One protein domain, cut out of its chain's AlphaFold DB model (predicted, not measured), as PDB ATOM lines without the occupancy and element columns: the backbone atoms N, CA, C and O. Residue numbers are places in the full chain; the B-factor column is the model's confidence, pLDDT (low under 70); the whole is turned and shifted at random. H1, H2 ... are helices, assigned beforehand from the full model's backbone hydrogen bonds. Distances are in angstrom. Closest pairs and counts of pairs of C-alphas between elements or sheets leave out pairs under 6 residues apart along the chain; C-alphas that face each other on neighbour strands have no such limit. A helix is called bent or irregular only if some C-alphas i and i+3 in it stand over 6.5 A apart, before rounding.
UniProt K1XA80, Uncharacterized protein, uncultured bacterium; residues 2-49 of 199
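This is residues 2 to 49 of the 199 residues of an uncharacterized protein of uncultured bacterium (UniProt K1XA80). One long helix, H3, makes the long side of a small, open frame, with the short helix H2 packed on its early part and a second short helix, H1, set across a gap from it. A long loop, residues 9 to 22, bridges from H1 round to H2, and residues 40 to 49, of which 40 to 48 belong to H3, stick out as an arm. The printed part has 48 residues with three named helices, in the order H1, H2, H3, and no named strand; the class is all helix. It is only just loose, close to compact, with a radius of gyration of the C-alphas of 11.7 A, and it spans 30 by 26 by 16 A.

H3, the longest helix, covers residues 30 to 48 and measures 26.3 A from first to last C-alpha. It begins at C-alpha 30 at (225.425, 209.281, 234.789) and ends at C-alpha 48 at (245.170, 216.118, 250.794). H2 covers residues 23 to 26, 5.5 A from first to last C-alpha. H1 covers residues 2 to 8, 10.2 A long by the same measure, and begins at C-alpha 2 at (220.340, 220.232, 232.449). No helix is bent or irregular.

H3 touches H2, with 6 pairs of C-alphas within 8 A. The closest C-alphas of the two are those of Tyr 26 and Gly 32, 4.5 A apart. H3 touches H2 with residues 32 to 36 alone. The centres of H2 and H3 are 12.6 A apart. H1 touches no helix. H1 and H3 are only just apart, their closest C-alphas 8.4 A from each other. H1 and H2 are apart. In H1 every O i to N i+4 pair is within hydrogen-bond range, in H3 14 of 15 are, and H2, with four residues, is too short for such a pair but has its one O i to N i+3 pair within range.

The two C-alphas farthest apart are those of Gln 2 and Asp 49, 32.2 A. Residues 8 to 14, of which 8 belongs to H1, stand free, as do residues 40 to 49. Without these stretches the body has 31 residues, spans 24 by 19 by 15 A and has a radius of gyration of 9.4 A. The printed part has no cut. The link from H1 to H2, 14 residues, is long, and the link from H2 to H3, 3 residues, is tight. The mean pLDDT of the printed part is 71.5; residues 2 to 14, residue 27 and residues 44 to 49 are under 70.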
ATOM      1  N   GLN A   2     220.939 218.963 232.005       50.44
ATOM      2  CA  GLN A   2     220.340 220.232 232.449       50.44
ATOM      3  C   GLN A   2     219.987 220.309 233.950       50.44
ATOM      4  O   GLN A   2     220.313 221.298 234.588       50.44
ATOM      5  N   ARG A   3     219.389 219.270 234.555       59.09
ATOM      6  CA  ARG A   3     218.986 219.323 235.981       59.09
ATOM      7  C   ARG A   3     220.146 219.215 236.979       59.09
ATOM      8  O   ARG A   3     220.064 219.808 238.045       59.09
ATOM      9  N   LEU A   4     221.214 218.495 236.628       62.75
ATOM     10  CA  LEU A   4     222.395 218.348 237.487       62.75
ATOM     11  C   LEU A   4     223.198 219.657 237.510       62.75
ATOM     12  O   LEU A   4     223.484 220.196 238.571       62.75
ATOM     13  N   ASN A   5     223.440 220.230 236.326       62.16
ATOM     14  CA  ASN A   5     224.162 221.495 236.175       62.16
ATOM     15  C   ASN A   5     223.412 222.666 236.833       62.16
ATOM     16  O   ASN A   5     224.033 223.562 237.398       62.16
ATOM     17  N   VAL A   6     222.075 222.653 236.810       65.69
ATOM     18  CA  VAL A   6     221.256 223.658 237.510       65.69
ATOM     19  C   VAL A   6     221.325 223.489 239.031       65.69
ATOM     20  O   VAL A   6     221.355 224.488 239.737       65.69
ATOM     21  N   GLY A   7     221.372 222.257 239.549       65.88
ATOM     22  CA  GLY A   7     221.570 222.016 240.982       65.88
ATOM     23  C   GLY A   7     222.949 222.478 241.457       65.88
ATOM     24  O   GLY A   7     223.053 223.204 242.439       65.88
ATOM     25  N   PHE A   8     223.996 222.132 240.706       68.06
ATOM     26  CA  PHE A   8     225.381 222.459 241.053       68.06
ATOM     27  C   PHE A   8     225.723 223.941 240.891       68.06
ATOM     28  O   PHE A   8     226.442 224.484 241.715       68.06
ATOM     29  N   SER A   9     225.141 224.635 239.911       63.78
ATOM     30  CA  SER A   9     225.309 226.095 239.768       63.78
ATOM     31  C   SER A   9     224.602 226.922 240.848       63.78
ATOM     32  O   SER A   9     224.770 228.139 240.893       63.78
ATOM     33  N   ARG A  10     223.778 226.288 241.694       66.88
ATOM     34  CA  ARG A  10     223.037 226.948 242.780       66.88
ATOM     35  C   ARG A  10     223.600 226.662 244.165       66.88
ATOM     36  O   ARG A  10     223.217 227.362 245.099       66.88
ATOM     37  N   ALA A  11     224.461 225.657 244.300       63.66
ATOM     38  CA  ALA A  11     225.199 225.442 245.531       63.66
ATOM     39  C   ALA A  11     226.152 226.624 245.745       63.66
ATOM     40  O   ALA A  11     226.869 227.001 244.819       63.66
ATOM     41  N   ARG A  12     226.096 227.242 246.929       57.47
ATOM     42  CA  ARG A  12     226.971 228.365 247.293       57.47
ATOM     43  C   ARG A  12     228.075 227.913 248.238       57.47
ATOM     44  O   ARG A  12     229.235 228.102 247.898       57.47
ATOM     45  N   ASP A  13     227.696 227.207 249.305       53.91
ATOM     46  CA  ASP A  13     228.630 226.947 250.408       53.91
ATOM     47  C   ASP A  13     228.862 225.446 250.589       53.91
ATOM     48  O   ASP A  13     229.963 224.950 250.362       53.91
ATOM     49  N   THR A  14     227.799 224.686 250.879       67.50
ATOM     50  CA  THR A  14     227.907 223.245 251.149       67.50
ATOM     51  C   THR A  14     226.971 222.430 250.270       67.50
ATOM     52  O   THR A  14     225.774 222.705 250.154       67.50
ATOM     53  N   MET A  15     227.516 221.371 249.670       75.12
ATOM     54  CA  MET A  15     226.761 220.390 248.898       75.12
ATOM     55  C   MET A  15     226.596 219.106 249.702       75.12
ATOM     56  O   MET A  15     227.546 218.348 249.876       75.12
ATOM     57  N   VAL A  16     225.373 218.846 250.165       78.50
ATOM     58  CA  VAL A  16     225.042 217.607 250.877       78.50
ATOM     59  C   VAL A  16     224.425 216.615 249.899       78.50
ATOM     60  O   VAL A  16     223.348 216.851 249.347       78.50
ATOM     61  N   PHE A  17     225.108 215.493 249.687       82.44
ATOM     62  CA  PHE A  17     224.617 214.388 248.871       82.44
ATOM     63  C   PHE A  17     224.074 213.286 249.779       82.44
ATOM     64  O   PHE A  17     224.819 212.698 250.554       82.44
ATOM     65  N   VAL A  18     222.777 212.993 249.666       82.75
ATOM     66  CA  VAL A  18     222.131 211.881 250.377       82.75
ATOM     67  C   VAL A  18     221.751 210.815 249.359       82.75
ATOM     68  O   VAL A  18     221.093 211.113 248.360       82.75
ATOM     69  N   HIS A  19     222.164 209.577 249.606       83.38
ATOM     70  CA  HIS A  19     221.878 208.434 248.748       83.38
ATOM     71  C   HIS A  19     221.285 207.282 249.566       83.38
ATOM     72  O   HIS A  19     221.591 207.114 250.743       83.38
ATOM     73  N   SER A  20     220.389 206.513 248.945       85.88
ATOM     74  CA  SER A  20     219.617 205.447 249.600       85.88
ATOM     75  C   SER A  20     220.271 204.066 249.511       85.88
ATOM     76  O   SER A  20     219.774 203.122 250.116       85.88
ATOM     77  N   MET A  21     221.329 203.932 248.713       85.56
ATOM     78  CA  MET A  21     222.077 202.694 248.460       85.56
ATOM     79  C   MET A  21     223.582 203.016 248.386       85.56
ATOM     80  O   MET A  21     223.923 204.197 248.294       85.56
ATOM     81  N   PRO A  22     224.490 202.031 248.461       85.00
ATOM     82  CA  PRO A  22     225.923 202.226 248.222       85.00
ATOM     83  C   PRO A  22     226.248 202.924 246.890       85.00
ATOM     84  O   PRO A  22     225.507 202.812 245.914       85.00
ATOM     85  N   LEU A  23     227.380 203.641 246.831       80.56
ATOM     86  CA  LEU A  23     227.814 204.350 245.617       80.56
ATOM     87  C   LEU A  23     228.098 203.398 244.446       80.56
ATOM     88  O   LEU A  23     227.862 203.769 243.292       80.56
ATOM     89  N   GLU A  24     228.572 202.180 244.734       82.31
ATOM     90  CA  GLU A  24     228.778 201.141 243.720       82.31
ATOM     91  C   GLU A  24     227.481 200.793 242.977       82.31
ATOM     92  O   GLU A  24     227.508 200.562 241.774       82.31
ATOM     93  N   ASP A  25     226.328 200.865 243.640       84.00
ATOM     94  CA  ASP A  25     225.047 200.473 243.042       84.00
ATOM     95  C   ASP A  25     224.478 201.538 242.085       84.00
ATOM     96  O   ASP A  25     223.492 201.304 241.384       84.00
ATOM     97  N   TYR A  26     225.103 202.721 242.008       78.38
ATOM     98  CA  TYR A  26     224.770 203.757 241.023       78.38
ATOM     99  C   TYR A  26     225.681 203.739 239.785       78.38
ATOM    100  O   TYR A  26     225.461 204.556 238.880       78.38
ATOM    101  N   MET A  27     226.681 202.844 239.751       63.28
ATOM    102  CA  MET A  27     227.792 202.768 238.783       63.28
ATOM    103  C   MET A  27     227.385 202.867 237.311       63.28
ATOM    104  O   MET A  27     228.079 203.522 236.543       63.28
ATOM    105  N   ASP A  28     226.245 202.294 236.928       75.62
ATOM    106  CA  ASP A  28     225.819 202.239 235.521       75.62
ATOM    107  C   ASP A  28     225.075 203.501 235.060       75.62
ATOM    108  O   ASP A  28     224.507 203.567 233.966       75.62
ATOM    109  N   THR A  29     225.026 204.528 235.910       78.44
ATOM    110  CA  THR A  29     224.266 205.744 235.652       78.44
ATOM    111  C   THR A  29     225.158 206.975 235.641       78.44
ATOM    112  O   THR A  29     226.043 207.155 236.470       78.44
ATOM    113  N   ARG A  30     224.799 207.945 234.796       72.00
ATOM    114  CA  ARG A  30     225.425 209.281 234.789       72.00
ATOM    115  C   ARG A  30     225.341 210.026 236.128       72.00
ATOM    116  O   ARG A  30     226.070 210.988 236.343       72.00
ATOM    117  N   ARG A  31     224.397 209.655 237.003       74.06
ATOM    118  CA  ARG A  31     224.324 210.189 238.373       74.06
ATOM    119  C   ARG A  31     225.406 209.560 239.246       74.06
ATOM    120  O   ARG A  31     226.034 210.289 240.002       74.06
ATOM    121  N   GLY A  32     225.641 208.258 239.089       81.06
ATOM    122  CA  GLY A  32     226.753 207.545 239.709       81.06
ATOM    123  C   GLY A  32     228.107 208.134 239.334       81.06
ATOM    124  O   GLY A  32     228.923 208.338 240.222       81.06
ATOM    125  N   ASP A  33     228.319 208.514 238.071       76.94
ATOM    126  CA  ASP A  33     229.565 209.177 237.642       76.94
ATOM    127  C   ASP A  33     229.823 210.490 238.394       76.94
ATOM    128  O   ASP A  33     230.921 210.728 238.895       76.94
ATOM    129  N   ALA A  34     228.797 211.339 238.517       78.81
ATOM    130  CA  ALA A  34     228.909 212.600 239.244       78.81
ATOM    131  C   ALA A  34     229.103 212.379 240.751       78.81
ATOM    132  O   ALA A  34     229.937 213.039 241.363       78.81
ATOM    133  N   LEU A  35     228.361 211.441 241.349       84.19
ATOM    134  CA  LEU A  35     228.520 211.089 242.760       84.19
ATOM    135  C   LEU A  35     229.916 210.527 243.043       84.19
ATOM    136  O   LEU A  35     230.515 210.899 244.044       84.19
ATOM    137  N   ARG A  36     230.470 209.707 242.142       80.88
ATOM    138  CA  ARG A  36     231.849 209.220 242.244       80.88
ATOM    139  C   ARG A  36     232.841 210.363 242.150       80.88
ATOM    140  O   ARG A  36     233.718 210.429 242.990       80.88
ATOM    141  N   PHE A  37     232.680 211.281 241.198       80.69
ATOM    142  CA  PHE A  37     233.547 212.455 241.095       80.69
ATOM    143  C   PHE A  37     233.572 213.261 242.399       80.69
ATOM    144  O   PHE A  37     234.651 213.539 242.906       80.69
ATOM    145  N   TYR A  38     232.412 213.589 242.980       81.50
ATOM    146  CA  TYR A  38     232.367 214.344 244.238       81.50
ATOM    147  C   TYR A  38     232.807 213.523 245.448       81.50
ATOM    148  O   TYR A  38     233.415 214.078 246.354       81.50
ATOM    149  N   SER A  39     232.551 212.214 245.467       83.00
ATOM    150  CA  SER A  39     233.062 211.322 246.508       83.00
ATOM    151  C   SER A  39     234.581 211.216 246.439       83.00
ATOM    152  O   SER A  39     235.228 211.299 247.469       83.00
ATOM    153  N   THR A  40     235.156 211.066 245.248       77.75
ATOM    154  CA  THR A  40     236.603 211.060 245.033       77.75
ATOM    155  C   THR A  40     237.186 212.422 245.362       77.75
ATOM    156  O   THR A  40     238.150 212.469 246.096       77.75
ATOM    157  N   LEU A  41     236.566 213.527 244.943       74.44
ATOM    158  CA  LEU A  41     237.003 214.874 245.307       74.44
ATOM    159  C   LEU A  41     236.976 215.093 246.825       74.44
ATOM    160  O   LEU A  41     237.910 215.680 247.360       74.44
ATOM    161  N   LEU A  42     235.932 214.623 247.515       76.44
ATOM    162  CA  LEU A  42     235.806 214.686 248.972       76.44
ATOM    163  C   LEU A  42     236.865 213.820 249.661       76.44
ATOM    164  O   LEU A  42     237.490 214.259 250.615       76.44
ATOM    165  N   GLU A  43     237.067 212.594 249.192       74.81
ATOM    166  CA  GLU A  43     238.080 211.681 249.724       74.81
ATOM    167  C   GLU A  43     239.495 212.180 249.438       74.81
ATOM    168  O   GLU A  43     240.355 212.110 250.305       74.81
ATOM    169  N   ASP A  44     239.733 212.747 248.262       60.81
ATOM    170  CA  ASP A  44     241.006 213.335 247.879       60.81
ATOM    171  C   ASP A  44     241.265 214.590 248.698       60.81
ATOM    172  O   ASP A  44     242.363 214.716 249.216       60.81
ATOM    173  N   THR A  45     240.281 215.474 248.912       58.91
ATOM    174  CA  THR A  45     240.432 216.633 249.818       58.91
ATOM    175  C   THR A  45     240.656 216.201 251.264       58.91
ATOM    176  O   THR A  45     241.598 216.676 251.885       58.91
ATOM    177  N   LYS A  46     239.903 215.218 251.773       61.00
ATOM    178  CA  LYS A  46     240.173 214.601 253.086       61.00
ATOM    179  C   LYS A  46     241.591 214.022 253.185       61.00
ATOM    180  O   LYS A  46     242.211 214.107 254.235       61.00
ATOM    181  N   ARG A  47     242.115 213.428 252.106       53.69
ATOM    182  CA  ARG A  47     243.482 212.874 252.046       53.69
ATOM    183  C   ARG A  47     244.560 213.939 251.832       53.69
ATOM    184  O   ARG A  47     245.699 213.721 252.236       53.69
ATOM    185  N   SER A  48     244.233 215.048 251.173       46.09
ATOM    186  CA  SER A  48     245.170 216.118 250.794       46.09
ATOM    187  C   SER A  48     245.200 217.296 251.770       46.09
ATOM    188  O   SER A  48     246.061 218.160 251.633       46.09
ATOM    189  N   ASP A  49     244.384 217.275 252.825       46.41
ATOM    190  CA  ASP A  49     244.314 218.312 253.867       46.41
ATOM    191  C   ASP A  49     245.545 218.408 254.798       46.41
ATOM    192  O   ASP A  49     245.487 219.037 255.857       46.41
TER     193      ASP A  49